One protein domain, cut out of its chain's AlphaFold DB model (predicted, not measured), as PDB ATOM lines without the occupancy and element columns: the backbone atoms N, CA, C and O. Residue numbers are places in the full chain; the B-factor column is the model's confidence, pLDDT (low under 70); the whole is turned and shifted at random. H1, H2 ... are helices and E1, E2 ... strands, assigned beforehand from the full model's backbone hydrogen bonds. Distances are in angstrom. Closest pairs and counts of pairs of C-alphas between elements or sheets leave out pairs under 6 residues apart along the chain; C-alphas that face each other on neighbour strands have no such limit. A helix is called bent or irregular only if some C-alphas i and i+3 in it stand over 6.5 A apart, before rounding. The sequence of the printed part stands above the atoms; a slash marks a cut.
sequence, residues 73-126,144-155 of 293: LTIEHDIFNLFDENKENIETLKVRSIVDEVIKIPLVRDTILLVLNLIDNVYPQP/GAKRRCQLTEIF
ATOM      1  N   LEU A  73     -28.257  13.371  39.991       94.69
ATOM      2  CA  LEU A  73     -28.035  12.543  38.806       94.69
ATOM      3  C   LEU A  73     -27.591  13.356  37.574       94.69
ATOM      4  O   LEU A  73     -27.457  12.800  36.486       94.69
ATOM      5  N   THR A  74     -27.334  14.657  37.738       92.69
ATOM      6  CA  THR A  74     -26.876  15.546  36.663       92.69
ATOM      7  C   THR A  74     -25.486  15.131  36.175       92.69
ATOM      8  O   THR A  74     -24.599  14.862  36.985       92.69
ATOM      9  N   ILE A  75     -25.301  15.071  34.856       91.62
ATOM     10  CA  ILE A  75     -24.022  14.734  34.197       91.62
ATOM     11  C   ILE A  75     -23.340  15.961  33.576       91.62
ATOM     12  O   ILE A  75     -22.373  15.831  32.832       91.62
ATOM     13  N   GLU A  76     -23.863  17.150  33.846       90.38
ATOM     14  CA  GLU A  76     -23.355  18.435  33.374       90.38
ATOM     15  C   GLU A  76     -22.814  19.243  34.557       90.38
ATOM     16  O   GLU A  76     -23.332  19.144  35.671       90.38
ATOM     17  N   HIS A  77     -21.775  20.032  34.309       84.50
ATOM     18  CA  HIS A  77     -21.217  20.988  35.258       84.50
ATOM     19  C   HIS A  77     -20.994  22.332  34.571       84.50
ATOM     20  O   HIS A  77     -20.734  22.392  33.367       84.50
ATOM     21  N   ASP A  78     -21.107  23.396  35.354       84.69
ATOM     22  CA  ASP A  78     -20.953  24.761  34.874       84.69
ATOM     23  C   ASP A  78     -19.472  25.138  34.853       84.69
ATOM     24  O   ASP A  78     -18.766  25.027  35.859       84.69
ATOM     25  N   ILE A  79     -18.997  25.599  33.700       80.44
ATOM     26  CA  ILE A  79     -17.678  26.208  33.555       80.44
ATOM     27  C   ILE A  79     -17.878  27.701  33.311       80.44
ATOM     28  O   ILE A  79     -18.694  28.109  32.482       80.44
ATOM     29  N   PHE A  80     -17.123  28.521  34.039       75.25
ATOM     30  CA  PHE A  80     -17.077  29.956  33.790       75.25
ATOM     31  C   PHE A  80     -16.513  30.211  32.398       75.25
ATOM     32  O   PHE A  80     -15.419  29.739  32.074       75.25
ATOM     33  N   ASN A  81     -17.249  30.965  31.581       67.62
ATOM     34  CA  ASN A  81     -16.755  31.369  30.278       67.62
ATOM     35  C   ASN A  81     -15.596  32.364  30.461       67.62
ATOM     36  O   ASN A  81     -15.797  33.564  30.607       67.62
ATOM     37  N   LEU A  82     -14.365  31.849  30.479       62.69
ATOM     38  CA  LEU A  82     -13.130  32.633  30.620       62.69
ATOM     39  C   LEU A  82     -12.883  33.596  29.442       62.69
ATOM     40  O   LEU A  82     -11.948  34.390  29.509       62.69
ATOM     41  N   PHE A  83     -13.689  33.517  28.377       61.66
ATOM     42  CA  PHE A  83     -13.566  34.327  27.164       61.66
ATOM     43  C   PHE A  83     -14.571  35.486  27.084       61.66
ATOM     44  O   PHE A  83     -14.557  36.210  26.090       61.66
ATOM     45  N   ASP A  84     -15.426  35.678  28.094       58.50
ATOM     46  CA  ASP A  84     -16.280  36.865  28.175       58.50
ATOM     47  C   ASP A  84     -15.596  37.943  29.031       58.50
ATOM     48  O   ASP A  84     -15.527  37.856  30.258       58.50
ATOM     49  N   GLU A  85     -15.033  38.960  28.376       57.62
ATOM     50  CA  GLU A  85     -14.402  40.104  29.050       57.62
ATOM     51  C   GLU A  85     -15.433  41.021  29.746       57.62
ATOM     52  O   GLU A  85     -15.059  41.878  30.556       57.62
ATOM     53  N   ASN A  86     -16.738  40.821  29.505       59.69
ATOM     54  CA  ASN A  86     -17.809  41.590  30.131       59.69
ATOM     55  C   ASN A  86     -18.198  40.986  31.489       59.69
ATOM     56  O   ASN A  86     -19.106  40.169  31.610       59.69
ATOM     57  N   LYS A  87     -17.542  41.460  32.554       57.09
ATOM     58  CA  LYS A  87     -17.754  41.057  33.964       57.09
ATOM     59  C   LYS A  87     -19.176  41.257  34.529       57.09
ATOM     60  O   LYS A  87     -19.377  41.024  35.719       57.09
ATOM     61  N   GLU A  88     -20.141  41.704  33.728       60.12
ATOM     62  CA  GLU A  88     -21.502  42.030  34.173       60.12
ATOM     63  C   GLU A  88     -22.517  40.901  33.929       60.12
ATOM     64  O   GLU A  88     -23.512  40.843  34.643       60.12
ATOM     65  N   ASN A  89     -22.239  39.952  33.023       58.53
ATOM     66  CA  ASN A  89     -23.073  38.765  32.793       58.53
ATOM     67  C   ASN A  89     -22.192  37.516  32.727       58.53
ATOM     68  O   ASN A  89     -21.763  37.103  31.658       58.53
ATOM     69  N   ILE A  90     -21.904  36.909  33.877       62.81
ATOM     70  CA  ILE A  90     -21.147  35.655  33.928       62.81
ATOM     71  C   ILE A  90     -22.032  34.528  33.370       62.81
ATOM     72  O   ILE A  90     -22.752  33.858  34.113       62.81
ATOM     73  N   GLU A  91     -22.013  34.340  32.052       68.50
ATOM     74  CA  GLU A  91     -22.693  33.228  31.396       68.50
ATOM     75  C   GLU A  91     -21.904  31.939  31.664       68.50
ATOM     76  O   GLU A  91     -20.703  31.827  31.394       68.50
ATOM     77  N   THR A  92     -22.572  30.968  32.280       73.94
ATOM     78  CA  THR A  92     -21.993  29.662  32.590       73.94
ATOM     79  C   THR A  92     -22.244  28.714  31.427       73.94
ATOM     80  O   THR A  92     -23.372  28.548  30.965       73.94
ATOM     81  N   LEU A  93     -21.180  28.079  30.933       81.81
ATOM     82  CA  LEU A  93     -21.293  27.058  29.903       81.81
ATOM     83  C   LEU A  93     -21.528  25.703  30.576       81.81
ATOM     84  O   LEU A  93     -20.692  25.247  31.358       81.81
ATOM     85  N   LYS A  94     -22.628  25.032  30.229       84.75
ATOM     86  CA  LYS A  94     -22.881  23.654  30.666       84.75
ATOM     87  C   LYS A  94     -22.028  22.680  29.868       84.75
ATOM     88  O   LYS A  94     -22.206  22.531  28.660       84.75
ATOM     89  N   VAL A  95     -21.120  21.989  30.550       88.06
ATOM     90  CA  VAL A  95     -20.222  20.999  29.949       88.06
ATOM     91  C   VAL A  95     -20.495  19.621  30.534       88.06
ATOM     92  O   VAL A  95     -20.686  19.458  31.738       88.06
ATOM     93  N   ARG A  96     -20.502  18.592  29.682       90.31
ATOM     94  CA  ARG A  96     -20.673  17.208  30.137       90.31
ATOM     95  C   ARG A  96     -19.456  16.720  30.914       90.31
ATOM     96  O   ARG A  96     -18.317  16.854  30.477       90.31
ATOM     97  N   SER A  97     -19.718  16.100  32.054       91.88
ATOM     98  CA  SER A  97     -18.738  15.403  32.873       91.88
ATOM     99  C   SER A  97     -18.678  13.941  32.445       91.88
ATOM    100  O   SER A  97     -19.590  13.158  32.712       91.88
ATOM    101  N   ILE A  98     -17.575  13.559  31.797       91.25
ATOM    102  CA  ILE A  98     -17.323  12.166  31.398       91.25
ATOM    103  C   ILE A  98     -17.347  11.250  32.631       91.25
ATOM    104  O   ILE A  98     -17.870  10.142  32.561       91.25
ATOM    105  N   VAL A  99     -16.824  11.720  33.772       89.69
ATOM    106  CA  VAL A  99     -16.794  10.963  35.034       89.69
ATOM    107  C   VAL A  99     -18.208  10.689  35.547       89.69
ATOM    108  O   VAL A  99     -18.525   9.554  35.898       89.69
ATOM    109  N   ASP A 100     -19.071  11.705  35.556       92.25
ATOM    110  CA  ASP A 100     -20.464  11.527  35.958       92.25
ATOM    111  C   ASP A 100     -21.215  10.631  34.975       92.25
ATOM    112  O   ASP A 100     -21.999   9.787  35.398       92.25
ATOM    113  N   GLU A 101     -20.949  10.753  33.674       92.19
ATOM    114  CA  GLU A 101     -21.587   9.933  32.649       92.19
ATOM    115  C   GLU A 101     -21.290   8.438  32.848       92.19
ATOM    116  O   GLU A 101     -22.214   7.621  32.912       92.19
ATOM    117  N   VAL A 102     -20.014   8.071  33.029       91.88
ATOM    118  CA  VAL A 102     -19.603   6.664  33.184       91.88
ATOM    119  C   VAL A 102     -20.049   6.037  34.508       91.88
ATOM    120  O   VAL A 102     -20.105   4.811  34.601       91.88
ATOM    121  N   ILE A 103     -20.393   6.842  35.520       90.94
ATOM    122  CA  ILE A 103     -20.874   6.364  36.827       90.94
ATOM    123  C   ILE A 103     -22.407   6.368  36.886       90.94
ATOM    124  O   ILE A 103     -23.026   5.354  37.215       90.94
ATOM    125  N   LYS A 104     -23.037   7.504  36.566       94.75
ATOM    126  CA  LYS A 104     -24.468   7.741  36.793       94.75
ATOM    127  C   LYS A 104     -25.344   7.057  35.752       94.75
ATOM    128  O   LYS A 104     -26.395   6.532  36.118       94.75
ATOM    129  N   ILE A 105     -24.918   6.985  34.484       93.31
ATOM    130  CA  ILE A 105     -25.711   6.293  33.455       93.31
ATOM    131  C   ILE A 105     -25.856   4.799  33.785       93.31
ATOM    132  O   ILE A 105     -26.996   4.327  33.827       93.31
ATOM    133  N   PRO A 106     -24.776   4.031  34.050       93.19
ATOM    134  CA  PRO A 106     -24.921   2.629  34.431       93.19
ATOM    135  C   PRO A 106     -25.706   2.441  35.729       93.19
ATOM    136  O   PRO A 106     -26.526   1.533  35.786       93.19
ATOM    137  N   LEU A 107     -25.518   3.314  36.727       94.44
ATOM    138  CA  LEU A 107     -26.272   3.271  37.983       94.44
ATOM    139  C   LEU A 107     -27.786   3.323  37.741       94.44
ATOM    140  O   LEU A 107     -28.515   2.442  38.198       94.44
ATOM    141  N   VAL A 108     -28.265   4.333  37.009       95.62
ATOM    142  CA  VAL A 108     -29.702   4.511  36.747       95.62
ATOM    143  C   VAL A 108     -30.232   3.395  35.850       95.62
ATOM    144  O   VAL A 108     -31.257   2.791  36.164       95.62
ATOM    145  N   ARG A 109     -29.515   3.072  34.766       94.56
ATOM    146  CA  ARG A 109     -29.902   2.005  33.835       94.56
ATOM    147  C   ARG A 109     -30.047   0.665  34.549       94.56
ATOM    148  O   ARG A 109     -31.084   0.021  34.426       94.56
ATOM    149  N   ASP A 110     -29.016   0.242  35.273       94.50
ATOM    150  CA  ASP A 110     -28.992  -1.074  35.908       94.50
ATOM    151  C   ASP A 110     -30.015  -1.143  37.055       94.50
ATOM    152  O   ASP A 110     -30.617  -2.193  37.263       94.50
ATOM    153  N   THR A 111     -30.296  -0.019  37.732       95.06
ATOM    154  CA  THR A 111     -31.369   0.067  38.740       95.06
ATOM    155  C   THR A 111     -32.741  -0.153  38.111       95.06
ATOM    156  O   THR A 111     -33.516  -0.968  38.606       95.06
ATOM    157  N   ILE A 112     -33.044   0.521  36.998       94.31
ATOM    158  CA  ILE A 112     -34.323   0.350  36.293       94.31
ATOM    159  C   ILE A 112     -34.463  -1.086  35.778       94.31
ATOM    160  O   ILE A 112     -35.514  -1.702  35.951       94.31
ATOM    161  N   LEU A 113     -33.401  -1.649  35.194       93.69
ATOM    162  CA  LEU A 113     -33.400  -3.040  34.738       93.69
ATOM    163  C   LEU A 113     -33.641  -4.022  35.890       93.69
ATOM    164  O   LEU A 113     -34.380  -4.987  35.709       93.69
ATOM    165  N   LEU A 114     -33.049  -3.784  37.062       92.00
ATOM    166  CA  LEU A 114     -33.264  -4.607  38.252       92.00
ATOM    167  C   LEU A 114     -34.721  -4.542  38.723       92.00
ATOM    168  O   LEU A 114     -35.350  -5.580  38.911       92.00
ATOM    169  N   VAL A 115     -35.267  -3.335  38.874       91.69
ATOM    170  CA  VAL A 115     -36.633  -3.111  39.378       91.69
ATOM    171  C   VAL A 115     -37.686  -3.698  38.440       91.69
ATOM    172  O   VAL A 115     -38.657  -4.293  38.899       91.69
ATOM    173  N   LEU A 116     -37.481  -3.579  37.127       91.44
ATOM    174  CA  LEU A 116     -38.378  -4.143  36.117       91.44
ATOM    175  C   LEU A 116     -38.156  -5.644  35.875       91.44
ATOM    176  O   LEU A 116     -38.830  -6.228  35.030       91.44
ATOM    177  N   ASN A 117     -37.220  -6.271  36.597       89.50
ATOM    178  CA  ASN A 117     -36.838  -7.672  36.424       89.50
ATOM    179  C   ASN A 117     -36.386  -8.002  34.983       89.50
ATOM    180  O   ASN A 117     -36.680  -9.061  34.435       89.50
ATOM    181  N   LEU A 118     -35.676  -7.059  34.354       91.69
ATOM    182  CA  LEU A 118     -35.135  -7.140  32.991       91.69
ATOM    183  C   LEU A 118     -33.609  -7.317  32.972       91.69
ATOM    184  O   LEU A 118     -33.003  -7.336  31.900       91.69
ATOM    185  N   ILE A 119     -32.974  -7.423  34.141       87.12
ATOM    186  CA  ILE A 119     -31.513  -7.459  34.266       87.12
ATOM    187  C   ILE A 119     -30.897  -8.667  33.551       87.12
ATOM    188  O   ILE A 119     -29.905  -8.509  32.843       87.12
ATOM    189  N   ASP A 120     -31.542  -9.832  33.646       85.44
ATOM    190  CA  ASP A 120     -31.085 -11.084  33.033       85.44
ATOM    191  C   ASP A 120     -31.177 -11.044  31.494       85.44
ATOM    192  O   ASP A 120     -30.417 -11.728  30.810       85.44
ATOM    193  N   ASN A 121     -32.050 -10.195  30.933       85.25
ATOM    194  CA  ASN A 121     -32.178 -10.015  29.481       85.25
ATOM    195  C   ASN A 121     -30.996  -9.232  28.892       85.25
ATOM    196  O   ASN A 121     -30.610  -9.449  27.746       85.25
ATOM    197  N   VAL A 122     -30.443  -8.293  29.667       83.56
ATOM    198  CA  VAL A 122     -29.338  -7.413  29.249       83.56
ATOM    199  C   VAL A 122     -27.985  -7.996  29.645       83.56
ATOM    200  O   VAL A 122     -27.002  -7.845  28.919       83.56
ATOM    201  N   TYR A 123     -27.944  -8.698  30.774       83.12
ATOM    202  CA  TYR A 123     -26.762  -9.352  31.313       83.12
ATOM    203  C   TYR A 123     -27.035 -10.848  31.510       83.12
ATOM    204  O   TYR A 123     -27.156 -11.294  32.653       83.12
ATOM    205  N   PRO A 124     -27.119 -11.643  30.423       73.44
ATOM    206  CA  PRO A 124     -27.328 -13.075  30.551       73.44
ATOM    207  C   PRO A 124     -26.175 -13.668  31.357       73.44
ATOM    208  O   PRO A 124     -25.010 -13.613  30.939       73.44
ATOM    209  N   GLN A 125     -26.482 -14.229  32.525       62.00
ATOM    210  CA  GLN A 125     -25.495 -15.038  33.219       62.00
ATOM    211  C   GLN A 125     -25.237 -16.298  32.387       62.00
ATOM    212  O   GLN A 125     -26.184 -16.872  31.841       62.00
ATOM    213  N   PRO A 126     -23.979 -16.753  32.256       55.12
ATOM    214  CA  PRO A 126     -23.728 -18.058  31.674       55.12
ATOM    215  C   PRO A 126     -24.506 -19.091  32.494       55.12
ATOM    216  O   PRO A 126     -24.332 -19.165  33.710       55.12
ATOM    217  N   GLY A 144     -16.116  -7.252  22.089       38.16
ATOM    218  CA  GLY A 144     -17.454  -7.294  22.667       38.16
ATOM    219  C   GLY A 144     -17.355  -7.219  24.177       38.16
ATOM    220  O   GLY A 144     -17.580  -8.224  24.844       38.16
ATOM    221  N   ALA A 145     -16.976  -6.057  24.727       45.53
ATOM    222  CA  ALA A 145     -16.929  -5.849  26.171       45.53
ATOM    223  C   ALA A 145     -18.303  -6.197  26.759       45.53
ATOM    224  O   ALA A 145     -19.234  -5.391  26.702       45.53
ATOM    225  N   LYS A 146     -18.439  -7.427  27.274       54.16
ATOM    226  CA  LYS A 146     -19.622  -7.915  27.977       54.16
ATOM    227  C   LYS A 146     -19.880  -6.919  29.093       54.16
ATOM    228  O   LYS A 146     -19.200  -6.954  30.120       54.16
ATOM    229  N   ARG A 147     -20.805  -5.982  28.859       66.38
ATOM    230  CA  ARG A 147     -21.217  -5.013  29.870       66.38
ATOM    231  C   ARG A 147     -21.635  -5.849  31.076       66.38
ATOM    232  O   ARG A 147     -22.411  -6.785  30.929       66.38
ATOM    233  N   ARG A 148     -21.037  -5.590  32.234       77.56
ATOM    234  CA  ARG A 148     -21.417  -6.239  33.490       77.56
ATOM    235  C   ARG A 148     -22.324  -5.282  34.246       77.56
ATOM    236  O   ARG A 148     -22.092  -4.073  34.204       77.56
ATOM    237  N   CYS A 149     -23.321  -5.835  34.929       83.19
ATOM    238  CA  CYS A 149     -24.116  -5.085  35.888       83.19
ATOM    239  C   CYS A 149     -23.189  -4.453  36.939       83.19
ATOM    240  O   CYS A 149     -22.308  -5.131  37.473       83.19
ATOM    241  N   GLN A 150     -23.382  -3.164  37.216       86.31
ATOM    242  CA  GLN A 150     -22.589  -2.418  38.200       86.31
ATOM    243  C   GLN A 150     -23.192  -2.465  39.608       86.31
ATOM    244  O   GLN A 150     -22.555  -2.059  40.580       86.31
ATOM    245  N   LEU A 151     -24.415  -2.982  39.741       90.94
ATOM    246  CA  LEU A 151     -25.054  -3.191  41.032       90.94
ATOM    247  C   LEU A 151     -24.570  -4.499  41.654       90.94
ATOM    248  O   LEU A 151     -24.392  -5.515  40.986       90.94
ATOM    249  N   THR A 152     -24.364  -4.478  42.964       88.88
ATOM    250  CA  THR A 152     -24.011  -5.665  43.740       88.88
ATOM    251  C   THR A 152     -24.915  -5.741  44.951       88.88
ATOM    252  O   THR A 152     -25.027  -4.769  45.696       88.88
ATOM    253  N   GLU A 153     -25.513  -6.905  45.187       88.62
ATOM    254  CA  GLU A 153     -26.286  -7.126  46.401       88.62
ATOM    255  C   GLU A 153     -25.361  -7.136  47.632       88.62
ATOM    256  O   GLU A 153     -24.327  -7.817  47.690       88.62
ATOM    257  N   ILE A 154     -25.726  -6.327  48.626       86.81
ATOM    258  CA  ILE A 154     -25.017  -6.214  49.904       86.81
ATOM    259  C   ILE A 154     -25.794  -6.967  50.996       86.81
ATOM    260  O   ILE A 154     -25.204  -7.669  51.816       86.81
ATOM    261  N   PHE A 155     -27.118  -6.866  51.002       84.31
ATOM    262  CA  PHE A 155     -27.991  -7.482  51.994       84.31
ATOM    263  C   PHE A 155     -29.210  -8.091  51.284       84.31
ATOM    264  O   PHE A 155     -29.726  -7.427  50.389       84.31
TER     265      PHE A 155
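What this domain is: This is residues 73 to 126 and 144 to 155 of the 293 residues of an uncharacterized protein of Onchocerca ochengi (UniProt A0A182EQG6). This is a long, thin rod made of two parts set end to end: a two-stranded hairpin, E1 and E2, and the long helix H1, which follows E2 through a tight link. The loop of the hairpin sticks out at one end of the rod with residues 83 to 89, while the short helix H2 folds back at the other end, where residues 144 to 155, with no named element, run crosswise to the rod. The printed part has 66 residues with two named strands and two named helices, in the order E1, E2, H1, H2; the sheet, in the order E1 - E2, is antiparallel. The class is mixed, helices and strands, with under half of the residues in named elements: helices hold 22 and strands 10. The whole is extended, with a radius of gyration of the C-alphas of 18.7 A, and the C-alphas span 59 by 28 by 19 A.

Where its parts are: Strand E1, residues 76 to 80, is 13.1 A long from first to last C-alpha and begins with C-alpha 76 at (-23.355, 18.435, 33.374). Strand E2, residues 92 to 96, is 12.8 A long. Helix H1, residues 98 to 115, is 25.9 A long, from C-alpha 98 at (-17.323, 12.166, 31.398) to C-alpha 115 at (-36.633, -3.111, 39.378). It is neither bent nor irregular, but only just: C-alphas 102 and 105 are 6.1 A apart. Helix H2, residues 119 to 122, ends with C-alpha 122 at (-29.338, -7.413, 29.249).

How they stand to each other: E1 and E2 form a hairpin of antiparallel neighbours, with 142 degrees between their directions. The C-alphas of Glu 76 and Arg 96, which face each other, are 4.4 A apart. N 77 and O 95 are within hydrogen-bond range at 2.9 A, as are N 93 and O 79 at 2.9 A. E1 and H1 have one pair of C-alphas within 8 A, those of Glu 76 and Asp 100, 7.9 A apart. H1 and H2 are close but not clearly touching; their closest C-alphas, those of Leu 113 and Ile 119, are 4.8 A apart. H2 is apart from E1 and from E2. In H1, 13 of 14 O i to N i+4 pairs are within hydrogen-bond range; H2 is too short for such a pair, and its one O i to N i+3 pair is within range.

The domain as a whole: The two C-alphas farthest apart are those of Glu 88 and Pro 126, at 60.2 A. Residues 127 to 143 are not printed, and C-alphas 126 and 144 are 15.4 A apart across this cut. The link from E1 to E2, 11 residues, is long; the links from E2 to H1 and from H1 to H2 are tight. The mean pLDDT of the printed part is 80.8, with residues 81 to 91, 125 to 126 and 144 to 147 under 70.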